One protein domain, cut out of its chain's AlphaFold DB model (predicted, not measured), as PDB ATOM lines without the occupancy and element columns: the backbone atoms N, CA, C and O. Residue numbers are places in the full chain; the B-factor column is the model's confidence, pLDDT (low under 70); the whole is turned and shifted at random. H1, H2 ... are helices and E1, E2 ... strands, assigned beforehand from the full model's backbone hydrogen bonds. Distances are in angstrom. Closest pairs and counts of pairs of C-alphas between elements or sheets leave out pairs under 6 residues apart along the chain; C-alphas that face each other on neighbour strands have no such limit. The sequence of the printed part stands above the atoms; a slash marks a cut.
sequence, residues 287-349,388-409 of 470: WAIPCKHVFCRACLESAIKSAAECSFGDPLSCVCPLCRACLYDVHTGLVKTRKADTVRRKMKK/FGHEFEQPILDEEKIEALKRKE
ATOM      1  N   TRP A 287     141.353 128.480  55.216       97.50
ATOM      2  CA  TRP A 287     140.871 129.696  54.567       97.50
ATOM      3  C   TRP A 287     141.379 129.784  53.135       97.50
ATOM      4  O   TRP A 287     142.587 129.690  52.897       97.50
ATOM      5  N   ALA A 288     140.465 130.063  52.215       97.81
ATOM      6  CA  ALA A 288     140.784 130.615  50.909       97.81
ATOM      7  C   ALA A 288     141.185 132.088  51.093       97.81
ATOM      8  O   ALA A 288     140.336 132.916  51.412       97.81
ATOM      9  N   ILE A 289     142.471 132.433  50.962       97.06
ATOM     10  CA  ILE A 289     142.983 133.756  51.382       97.06
ATOM     11  C   ILE A 289     142.258 134.938  50.707       97.06
ATOM     12  O   ILE A 289     141.910 135.871  51.436       97.06
ATOM     13  N   PRO A 290     141.992 134.933  49.382       97.00
ATOM     14  CA  PRO A 290     141.396 136.089  48.706       97.00
ATOM     15  C   PRO A 290     139.990 136.441  49.206       97.00
ATOM     16  O   PRO A 290     139.652 137.615  49.309       97.00
ATOM     17  N   CYS A 291     139.182 135.436  49.553       97.50
ATOM     18  CA  CYS A 291     137.768 135.613  49.902       97.50
ATOM     19  C   CYS A 291     137.408 135.218  51.343       97.50
ATOM     20  O   CYS A 291     136.272 135.401  51.759       97.50
ATOM     21  N   LYS A 292     138.360 134.683  52.116       97.06
ATOM     22  CA  LYS A 292     138.228 134.253  53.524       97.06
ATOM     23  C   LYS A 292     137.187 133.160  53.804       97.06
ATOM     24  O   LYS A 292     136.955 132.842  54.969       97.06
ATOM     25  N   HIS A 293     136.617 132.533  52.776       97.94
ATOM     26  CA  HIS A 293     135.757 131.362  52.945       97.94
ATOM     27  C   HIS A 293     136.516 130.189  53.580       97.94
ATOM     28  O   HIS A 293     137.713 129.997  53.327       97.94
ATOM     29  N   VAL A 294     135.815 129.417  54.415       97.75
ATOM     30  CA  VAL A 294     136.392 128.349  55.240       97.75
ATOM     31  C   VAL A 294     135.908 126.986  54.766       97.75
ATOM     32  O   VAL A 294     134.716 126.775  54.579       97.75
ATOM     33  N   PHE A 295     136.841 126.049  54.624       97.75
ATOM     34  CA  PHE A 295     136.566 124.689  54.169       97.75
ATOM     35  C   PHE A 295     137.329 123.666  55.008       97.75
ATOM     36  O   PHE A 295     138.331 123.993  55.660       97.75
ATOM     37  N   CYS A 296     136.896 122.406  54.956       97.06
ATOM     38  CA  CYS A 296     137.781 121.293  55.279       97.06
ATOM     39  C   CYS A 296     138.980 121.328  54.338       97.06
ATOM     40  O   CYS A 296     138.828 121.618  53.149       97.06
ATOM     41  N   ARG A 297     140.162 120.988  54.849       96.88
ATOM     42  CA  ARG A 297     141.363 120.995  54.016       96.88
ATOM     43  C   ARG A 297     141.267 120.016  52.843       96.88
ATOM     44  O   ARG A 297     141.442 120.458  51.717       96.88
ATOM     45  N   ALA A 298     140.928 118.749  53.110       95.31
ATOM     46  CA  ALA A 298     140.746 117.738  52.063       95.31
ATOM     47  C   ALA A 298     139.738 118.195  51.007       95.31
ATOM     48  O   ALA A 298     140.041 118.165  49.827       95.31
ATOM     49  N   CYS A 299     138.569 118.686  51.430       96.62
ATOM     50  CA  CYS A 299     137.532 119.107  50.490       96.62
ATOM     51  C   CYS A 299     138.005 120.231  49.559       96.62
ATOM     52  O   CYS A 299     137.673 120.215  48.380       96.62
ATOM     53  N   LEU A 300     138.777 121.197  50.072       97.75
ATOM     54  CA  LEU A 300     139.319 122.271  49.242       97.75
ATOM     55  C   LEU A 300     140.442 121.777  48.317       97.75
ATOM     56  O   LEU A 300     140.465 122.177  47.160       97.75
ATOM     57  N   GLU A 301     141.347 120.920  48.805       97.50
ATOM     58  CA  GLU A 301     142.403 120.297  47.985       97.50
ATOM     59  C   GLU A 301     141.791 119.493  46.829       97.50
ATOM     60  O   GLU A 301     142.130 119.741  45.677       97.50
ATOM     61  N   SER A 302     140.833 118.608  47.122       96.31
ATOM     62  CA  SER A 302     140.131 117.806  46.115       96.31
ATOM     63  C   SER A 302     139.393 118.678  45.101       96.31
ATOM     64  O   SER A 302     139.564 118.480  43.906       96.31
ATOM     65  N   ALA A 303     138.636 119.686  45.550       97.19
ATOM     66  CA  ALA A 303     137.891 120.560  44.641       97.19
ATOM     67  C   ALA A 303     138.811 121.326  43.676       97.19
ATOM     68  O   ALA A 303     138.504 121.451  42.493       97.19
ATOM     69  N   ILE A 304     139.948 121.827  44.168       97.94
ATOM     70  CA  ILE A 304     140.913 122.559  43.342       97.94
ATOM     71  C   ILE A 304     141.666 121.610  42.407       97.94
ATOM     72  O   ILE A 304     141.878 121.956  41.248       97.94
ATOM     73  N   LYS A 305     142.042 120.418  42.883       97.06
ATOM     74  CA  LYS A 305     142.691 119.388  42.066       97.06
ATOM     75  C   LYS A 305     141.793 118.965  40.902       97.06
ATOM     76  O   LYS A 305     142.235 119.044  39.762       97.06
ATOM     77  N   SER A 306     140.526 118.649  41.166       95.44
ATOM     78  CA  SER A 306     139.562 118.308  40.115       95.44
ATOM     79  C   SER A 306     139.342 119.463  39.133       95.44
ATOM     80  O   SER A 306     139.303 119.243  37.929       95.44
ATOM     81  N   ALA A 307     139.258 120.713  39.609       95.25
ATOM     82  CA  ALA A 307     139.128 121.872  38.721       95.25
ATOM     83  C   ALA A 307     140.353 122.061  37.805       95.25
ATOM     84  O   ALA A 307     140.204 122.367  36.617       95.25
ATOM     85  N   ALA A 308     141.559 121.847  38.336       96.56
ATOM     86  CA  ALA A 308     142.793 121.881  37.561       96.56
ATOM     87  C   ALA A 308     142.838 120.747  36.524       96.56
ATOM     88  O   ALA A 308     143.123 121.005  35.360       96.56
ATOM     89  N   GLU A 309     142.493 119.517  36.906       93.44
ATOM     90  CA  GLU A 309     142.453 118.360  35.999       93.44
ATOM     91  C   GLU A 309     141.454 118.577  34.852       93.44
ATOM     92  O   GLU A 309     141.831 118.490  33.683       93.44
ATOM     93  N   CYS A 310     140.216 118.985  35.158       92.50
ATOM     94  CA  CYS A 310     139.180 119.243  34.151       92.50
ATOM     95  C   CYS A 310     139.519 120.395  33.187       92.50
ATOM     96  O   CYS A 310     138.955 120.476  32.098       92.50
ATOM     97  N   SER A 311     140.410 121.306  33.579       94.25
ATOM     98  CA  SER A 311     140.829 122.453  32.762       94.25
ATOM     99  C   SER A 311     142.199 122.258  32.104       94.25
ATOM    100  O   SER A 311     142.794 123.216  31.590       94.25
ATOM    101  N   PHE A 312     142.707 121.022  32.102       95.31
ATOM    102  CA  PHE A 312     144.026 120.673  31.578       95.31
ATOM    103  C   PHE A 312     145.132 121.527  32.219       95.31
ATOM    104  O   PHE A 312     145.952 122.129  31.525       95.31
ATOM    105  N   GLY A 313     145.088 121.684  33.541       95.25
ATOM    106  CA  GLY A 313     146.062 122.440  34.322       95.25
ATOM    107  C   GLY A 313     145.976 123.963  34.174       95.25
ATOM    108  O   GLY A 313     146.991 124.628  34.371       95.25
ATOM    109  N   ASP A 314     144.821 124.540  33.808       97.25
ATOM    110  CA  ASP A 314     144.665 126.003  33.745       97.25
ATOM    111  C   ASP A 314     144.686 126.620  35.157       97.25
ATOM    112  O   ASP A 314     143.803 126.319  35.966       97.25
ATOM    113  N   PRO A 315     145.626 127.528  35.483       97.50
ATOM    114  CA  PRO A 315     145.697 128.136  36.810       97.50
ATOM    115  C   PRO A 315     144.466 128.976  37.164       97.50
ATOM    116  O   PRO A 315     144.122 129.098  38.341       97.50
ATOM    117  N   LEU A 316     143.776 129.547  36.169       97.31
ATOM    118  CA  LEU A 316     142.581 130.364  36.401       97.31
ATOM    119  C   LEU A 316     141.362 129.536  36.823       97.31
ATOM    120  O   LEU A 316     140.420 130.091  37.387       97.31
ATOM    121  N   SER A 317     141.388 128.219  36.606       97.31
ATOM    122  CA  SER A 317     140.344 127.300  37.073       97.31
ATOM    123  C   SER A 317     140.376 127.065  38.586       97.31
ATOM    124  O   SER A 317     139.385 126.617  39.163       97.31
ATOM    125  N   CYS A 318     141.495 127.380  39.250       97.94
ATOM    126  CA  CYS A 318     141.678 127.206  40.687       97.94
ATOM    127  C   CYS A 318     140.881 128.267  41.460       97.94
ATOM    128  O   CYS A 318     141.441 129.228  41.994       97.94
ATOM    129  N   VAL A 319     139.561 128.104  41.515       98.25
ATOM    130  CA  VAL A 319     138.622 129.065  42.103       98.25
ATOM    131  C   VAL A 319     138.022 128.571  43.417       98.25
ATOM    132  O   VAL A 319     137.939 127.380  43.701       98.25
ATOM    133  N   CYS A 320     137.571 129.512  44.244       98.38
ATOM    134  CA  CYS A 320     136.826 129.216  45.462       98.38
ATOM    135  C   CYS A 320     135.491 128.524  45.127       98.38
ATOM    136  O   CYS A 320     134.685 129.131  44.420       98.38
ATOM    137  N   PRO A 321     135.171 127.347  45.700       97.69
ATOM    138  CA  PRO A 321     133.898 126.669  45.426       97.69
ATOM    139  C   PRO A 321     132.647 127.472  45.816       97.69
ATOM    140  O   PRO A 321     131.579 127.247  45.262       97.69
ATOM    141  N   LEU A 322     132.774 128.426  46.749       95.94
ATOM    142  CA  LEU A 322     131.658 129.264  47.195       95.94
ATOM    143  C   LEU A 322     131.434 130.504  46.326       95.94
ATOM    144  O   LEU A 322     130.337 130.718  45.828       95.94
ATOM    145  N   CYS A 323     132.457 131.346  46.164       97.31
ATOM    146  CA  CYS A 323     132.311 132.644  45.490       97.31
ATOM    147  C   CYS A 323     133.022 132.737  44.141       97.31
ATOM    148  O   CYS A 323     133.036 133.804  43.537       97.31
ATOM    149  N   ARG A 324     133.666 131.654  43.694       97.19
ATOM    150  CA  ARG A 324     134.433 131.576  42.443       97.19
ATOM    151  C   ARG A 324     135.598 132.570  42.324       97.19
ATOM    152  O   ARG A 324     136.161 132.725  41.248       97.19
ATOM    153  N   ALA A 325     136.013 133.208  43.421       97.88
ATOM    154  CA  ALA A 325     137.226 134.024  43.436       97.88
ATOM    155  C   ALA A 325     138.455 133.163  43.104       97.88
ATOM    156  O   ALA A 325     138.615 132.086  43.684       97.88
ATOM    157  N   CYS A 326     139.324 133.647  42.214       97.69
ATOM    158  CA  CYS A 326     140.572 132.974  41.860       97.69
ATOM    159  C   CYS A 326     141.476 132.839  43.094       97.69
ATOM    160  O   CYS A 326     141.728 133.814  43.805       97.69
ATOM    161  N   LEU A 327     141.931 131.617  43.366       98.06
ATOM    162  CA  LEU A 327     142.809 131.281  44.487       98.06
ATOM    163  C   LEU A 327     144.271 131.155  44.067       98.06
ATOM    164  O   LEU A 327     145.144 131.145  44.935       98.06
ATOM    165  N   TYR A 328     144.541 131.054  42.767       98.19
ATOM    166  CA  TYR A 328     145.892 130.990  42.237       98.19
ATOM    167  C   TYR A 328     146.573 132.356  42.297       98.19
ATOM    168  O   TYR A 328     146.003 133.376  41.914       98.19
ATOM    169  N   ASP A 329     147.811 132.378  42.778       97.69
ATOM    170  CA  ASP A 329     148.646 133.568  42.779       97.69
ATOM    171  C   ASP A 329     149.759 133.458  41.750       97.69
ATOM    172  O   ASP A 329     150.717 132.708  41.930       97.69
ATOM    173  N   VAL A 330     149.672 134.279  40.708       96.56
ATOM    174  CA  VAL A 330     150.617 134.283  39.588       96.56
ATOM    175  C   VAL A 330     152.049 134.602  40.039       96.56
ATOM    176  O   VAL A 330     153.010 134.089  39.459       96.56
ATOM    177  N   HIS A 331     152.218 135.387  41.110       95.06
ATOM    178  CA  HIS A 331     153.539 135.747  41.632       95.06
ATOM    179  C   HIS A 331     154.258 134.580  42.309       95.06
ATOM    180  O   HIS A 331     155.442 134.355  42.056       95.06
ATOM    181  N   THR A 332     153.562 133.853  43.186       96.19
ATOM    182  CA  THR A 332     154.136 132.700  43.898       96.19
ATOM    183  C   THR A 332     154.058 131.421  43.074       96.19
ATOM    184  O   THR A 332     154.833 130.500  43.309       96.19
ATOM    185  N   GLY A 333     153.155 131.376  42.095       96.06
ATOM    186  CA  GLY A 333     152.839 130.188  41.320       96.06
ATOM    187  C   GLY A 333     152.046 129.143  42.106       96.06
ATOM    188  O   GLY A 333     152.028 127.987  41.698       96.06
ATOM    189  N   LEU A 334     151.437 129.524  43.235       97.56
ATOM    190  CA  LEU A 334     150.788 128.616  44.181       97.56
ATOM    191  C   LEU A 334     149.350 129.045  44.476       97.56
ATOM    192  O   LEU A 334     148.986 130.221  44.394       97.56
ATOM    193  N   VAL A 335     148.535 128.087  44.904       97.81
ATOM    194  CA  VAL A 335     147.190 128.336  45.422       97.81
ATOM    195  C   VAL A 335     147.288 128.916  46.835       97.81
ATOM    196  O   VAL A 335     147.818 128.298  47.764       97.81
ATOM    197  N   LYS A 336     146.738 130.118  47.018       97.31
ATOM    198  CA  LYS A 336     146.762 130.879  48.269       97.31
ATOM    199  C   LYS A 336     145.743 130.360  49.283       97.31
ATOM    200  O   LYS A 336     144.594 130.812  49.341       97.31
ATOM    201  N   THR A 337     146.197 129.487  50.178       97.69
ATOM    202  CA  THR A 337     145.412 129.014  51.326       97.69
ATOM    203  C   THR A 337     146.146 129.209  52.653       97.69
ATOM    204  O   THR A 337     147.369 129.341  52.712       97.69
ATOM    205  N   ARG A 338     145.396 129.267  53.760       97.25
ATOM    206  CA  ARG A 338     145.963 129.384  55.115       97.25
ATOM    207  C   ARG A 338     145.174 128.558  56.120       97.25
ATOM    208  O   ARG A 338     143.956 128.483  56.042       97.25
ATOM    209  N   LYS A 339     145.836 127.990  57.130       97.44
ATOM    210  CA  LYS A 339     145.137 127.334  58.250       97.44
ATOM    211  C   LYS A 339     144.234 128.326  58.988       97.44
ATOM    212  O   LYS A 339     144.663 129.416  59.363       97.44
ATOM    213  N   ALA A 340     142.996 127.914  59.239       96.75
ATOM    214  CA  ALA A 340     141.990 128.705  59.937       96.75
ATOM    215  C   ALA A 340     142.139 128.591  61.468       96.75
ATOM    216  O   ALA A 340     141.237 128.122  62.162       96.75
ATOM    217  N   ASP A 341     143.293 128.968  62.028       96.75
ATOM    218  CA  ASP A 341     143.613 128.709  63.445       96.75
ATOM    219  C   ASP A 341     142.662 129.400  64.435       96.75
ATOM    220  O   ASP A 341     142.488 128.943  65.566       96.75
ATOM    221  N   THR A 342     142.052 130.518  64.047       96.19
ATOM    222  CA  THR A 342     141.009 131.192  64.837       96.19
ATOM    223  C   THR A 342     139.736 130.350  64.900       96.19
ATOM    224  O   THR A 342     139.236 130.105  65.996       96.19
ATOM    225  N   VAL A 343     139.274 129.829  63.759       95.62
ATOM    226  CA  VAL A 343     138.112 128.927  63.659       95.62
ATOM    227  C   VAL A 343     138.371 127.646  64.447       95.62
ATOM    228  O   VAL A 343     137.576 127.282  65.306       95.62
ATOM    229  N   ARG A 344     139.541 127.020  64.268       95.69
ATOM    230  CA  ARG A 344     139.930 125.810  65.016       95.69
ATOM    231  C   ARG A 344     139.938 126.043  66.530       95.69
ATOM    232  O   ARG A 344     139.487 125.194  67.296       95.69
ATOM    233  N   ARG A 345     140.425 127.206  66.985       96.44
ATOM    234  CA  ARG A 345     140.383 127.589  68.407       96.44
ATOM    235  C   ARG A 345     138.953 127.776  68.915       96.44
ATOM    236  O   ARG A 345     138.686 127.350  70.035       96.44
ATOM    237  N   LYS A 346     138.049 128.368  68.125       95.25
ATOM    238  CA  LYS A 346     136.623 128.476  68.477       95.25
ATOM    239  C   LYS A 346     135.956 127.096  68.551       95.25
ATOM    240  O   LYS A 346     135.357 126.779  69.574       95.25
ATOM    241  N   MET A 347     136.166 126.237  67.551       95.00
ATOM    242  CA  MET A 347     135.645 124.861  67.531       95.00
ATOM    243  C   MET A 347     136.109 124.029  68.727       95.00
ATOM    244  O   MET A 347     135.372 123.186  69.222       95.00
ATOM    245  N   LYS A 348     137.336 124.246  69.213       95.75
ATOM    246  CA  LYS A 348     137.841 123.551  70.405       95.75
ATOM    247  C   LYS A 348     137.125 123.977  71.693       95.75
ATOM    248  O   LYS A 348     137.052 123.182  72.623       95.75
ATOM    249  N   LYS A 349     136.655 125.226  71.766       95.38
ATOM    250  CA  LYS A 349     135.950 125.767  72.939       95.38
ATOM    251  C   LYS A 349     134.481 125.357  72.983       95.38
ATOM    252  O   LYS A 349     133.921 125.305  74.069       95.38
ATOM    253  N   PHE A 388     146.832 115.130  57.524       88.81
ATOM    254  CA  PHE A 388     147.137 116.396  56.872       88.81
ATOM    255  C   PHE A 388     148.515 116.886  57.321       88.81
ATOM    256  O   PHE A 388     148.716 117.204  58.498       88.81
ATOM    257  N   GLY A 389     149.457 116.961  56.377       90.38
ATOM    258  CA  GLY A 389     150.794 117.503  56.606       90.38
ATOM    259  C   GLY A 389     150.771 118.981  57.012       90.38
ATOM    260  O   GLY A 389     149.721 119.594  57.227       90.38
ATOM    261  N   HIS A 390     151.937 119.615  57.117       88.56
ATOM    262  CA  HIS A 390     151.971 121.040  57.454       88.56
ATOM    263  C   HIS A 390     151.508 121.945  56.308       88.56
ATOM    264  O   HIS A 390     150.928 122.996  56.600       88.56
ATOM    265  N   GLU A 391     151.700 121.509  55.069       93.69
ATOM    266  CA  GLU A 391     151.569 122.295  53.841       93.69
ATOM    267  C   GLU A 391     150.376 121.832  53.026       93.69
ATOM    268  O   GLU A 391     150.099 120.640  53.031       93.69
ATOM    269  N   PHE A 392     149.685 122.764  52.370       96.31
ATOM    270  CA  PHE A 392     148.565 122.497  51.464       96.31
ATOM    271  C   PHE A 392     149.065 121.813  50.186       96.31
ATOM    272  O   PHE A 392     150.028 122.294  49.586       96.31
ATOM    273  N   GLU A 393     148.416 120.719  49.791       96.94
ATOM    274  CA  GLU A 393     148.752 119.964  48.581       96.94
ATOM    275  C   GLU A 393     148.404 120.810  47.347       96.94
ATOM    276  O   GLU A 393     147.256 121.214  47.160       96.94
ATOM    277  N   GLN A 394     149.414 121.168  46.554       97.25
ATOM    278  CA  GLN A 394     149.238 122.031  45.384       97.25
ATOM    279  C   GLN A 394     148.749 121.199  44.191       97.25
ATOM    280  O   GLN A 394     149.241 120.085  44.008       97.25
ATOM    281  N   PRO A 395     147.812 121.713  43.374       97.19
ATOM    282  CA  PRO A 395     147.404 121.031  42.153       97.19
ATOM    283  C   PRO A 395     148.559 120.996  41.143       97.19
ATOM    284  O   PRO A 395     149.393 121.904  41.106       97.19
ATOM    285  N   ILE A 396     148.576 119.967  40.297       97.06
ATOM    286  CA  ILE A 396     149.462 119.914  39.133       97.06
ATOM    287  C   ILE A 396     148.868 120.848  38.075       97.06
ATOM    288  O   ILE A 396     147.708 120.704  37.691       97.06
ATOM    289  N   LEU A 397     149.650 121.835  37.647       96.88
ATOM    290  CA  LEU A 397     149.241 122.859  36.690       96.88
ATOM    291  C   LEU A 397     150.182 122.848  35.488       96.88
ATOM    292  O   LEU A 397     151.349 122.481  35.613       96.88
ATOM    293  N   ASP A 398     149.670 123.274  34.339       96.62
ATOM    294  CA  ASP A 398     150.436 123.346  33.098       96.62
ATOM    295  C   ASP A 398     151.413 124.532  33.151       96.62
ATOM    296  O   ASP A 398     151.011 125.700  33.250       96.62
ATOM    297  N   GLU A 399     152.709 124.230  33.092       96.56
ATOM    298  CA  GLU A 399     153.782 125.222  33.148       96.56
ATOM    299  C   GLU A 399     153.680 126.252  32.013       96.56
ATOM    300  O   GLU A 399     153.906 127.443  32.252       96.56
ATOM    301  N   GLU A 400     153.260 125.849  30.807       96.38
ATOM    302  CA  GLU A 400     153.121 126.760  29.666       96.38
ATOM    303  C   GLU A 400     152.021 127.798  29.919       96.38
ATOM    304  O   GLU A 400     152.189 128.992  29.636       96.38
ATOM    305  N   LYS A 401     150.903 127.372  30.521       96.88
ATOM    306  CA  LYS A 401     149.797 128.268  30.896       96.88
ATOM    307  C   LYS A 401     150.197 129.208  32.028       96.88
ATOM    308  O   LYS A 401     149.872 130.398  31.978       96.88
ATOM    309  N   ILE A 402     150.945 128.714  33.015       96.44
ATOM    310  CA  ILE A 402     151.503 129.547  34.089       96.44
ATOM    311  C   ILE A 402     152.422 130.625  33.507       96.44
ATOM    312  O   ILE A 402     152.307 131.802  33.865       96.44
ATOM    313  N   GLU A 403     153.327 130.259  32.598       95.00
ATOM    314  CA  GLU A 403     154.199 131.221  31.929       95.00
ATOM    315  C   GLU A 403     153.414 132.240  31.104       95.00
ATOM    316  O   GLU A 403     153.723 133.435  31.142       95.00
ATOM    317  N   ALA A 404     152.387 131.799  30.377       95.56
ATOM    318  CA  ALA A 404     151.521 132.684  29.611       95.56
ATOM    319  C   ALA A 404     150.819 133.713  30.514       95.56
ATOM    320  O   ALA A 404     150.786 134.898  30.171       95.56
ATOM    321  N   LEU A 405     150.327 133.302  31.691       95.69
ATOM    322  CA  LEU A 405     149.750 134.218  32.682       95.69
ATOM    323  C   LEU A 405     150.784 135.203  33.231       95.69
ATOM    324  O   LEU A 405     150.530 136.407  33.242       95.69
ATOM    325  N   LYS A 406     151.985 134.735  33.593       95.69
ATOM    326  CA  LYS A 406     153.078 135.615  34.044       95.69
ATOM    327  C   LYS A 406     153.434 136.667  32.989       95.69
ATOM    328  O   LYS A 406     153.594 137.844  33.317       95.69
ATOM    329  N   ARG A 407     153.490 136.280  31.706       94.50
ATOM    330  CA  ARG A 407     153.729 137.206  30.581       94.50
ATOM    331  C   ARG A 407     152.614 138.247  30.447       94.50
ATOM    332  O   ARG A 407     152.933 139.414  30.201       94.50
ATOM    333  N   LYS A 408     151.346 137.850  30.625       95.25
ATOM    334  CA  LYS A 408     150.183 138.758  30.601       95.25
ATOM    335  C   LYS A 408     150.231 139.781  31.736       95.25
ATOM    336  O   LYS A 408     150.030 140.963  31.478       95.25
ATOM    337  N   GLU A 409     150.598 139.367  32.947       94.44
ATOM    338  CA  GLU A 409     150.747 140.278  34.097       94.44
ATOM    339  C   GLU A 409     152.045 141.107  34.068       94.44
ATOM    340  O   GLU A 409     152.302 141.927  34.948       94.44
TER     341      GLU A 409
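AT A GLANCE: This is residues 287 to 349 and 388 to 409 of the 470 residues of the protein "Hypothetical protein" of Ditylum brightwellii (UniProt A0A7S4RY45). A core of loops, largely residues 311 to 336, has the long helix H1 along one side; H2 sticks out at one end of the body with residues 344 to 349, and H3 crosses the other end. The printed part has 85 residues with three named helices and one named strand, in the order H1, E1, H2, H3. The class is mostly helix, though under half of the residues are in named elements: 33 in helices and 3 in the strand. The whole is compact by its radius of gyration of the C-alphas, 13.5 A, with an elongated outline of 47 by 25 by 23 A.

IN THESE COORDINATES: H1, residues 297 to 310, measures 20.1 A and runs from C-alpha 297 at (141.363, 120.995, 54.016) to C-alpha 310 at (139.180, 119.243, 34.151). E1 is residues 337 to 339, 7.1 A. H2, residues 341 to 349, measures 12.6 A. H3, residues 399 to 408, measures 14.2 A and ends with C-alpha 408 at (150.183, 138.758, 30.601).

HOW THE PARTS SIT: Residues 287 to 288 pair antiparallel with residues 337 to 338 of E1, which pairs with no named strand. H1 and E1 are near each other, with 5 pairs of C-alphas within 10 A. Residues 328 to 329 pair antiparallel with residues 334 to 335. E1 and H2 meet only through their tight link of 1 residue. H3 is apart from H1, E1 and H2, and H1 is apart from H2. In H1, H2 and H3 every O i to N i+4 pair is within hydrogen-bond range.

THE WHOLE: The two C-alphas farthest apart, those of Lys 349 and Arg 407, are 47.3 A apart. H1 to E1 is a long link of 26 residues. Residues 350 to 387 are not printed, and the C-alphas of residues 349 and 388 are 21.7 A apart across this cut. The mean pLDDT of the printed part is 96.3, and no printed residue is under 70.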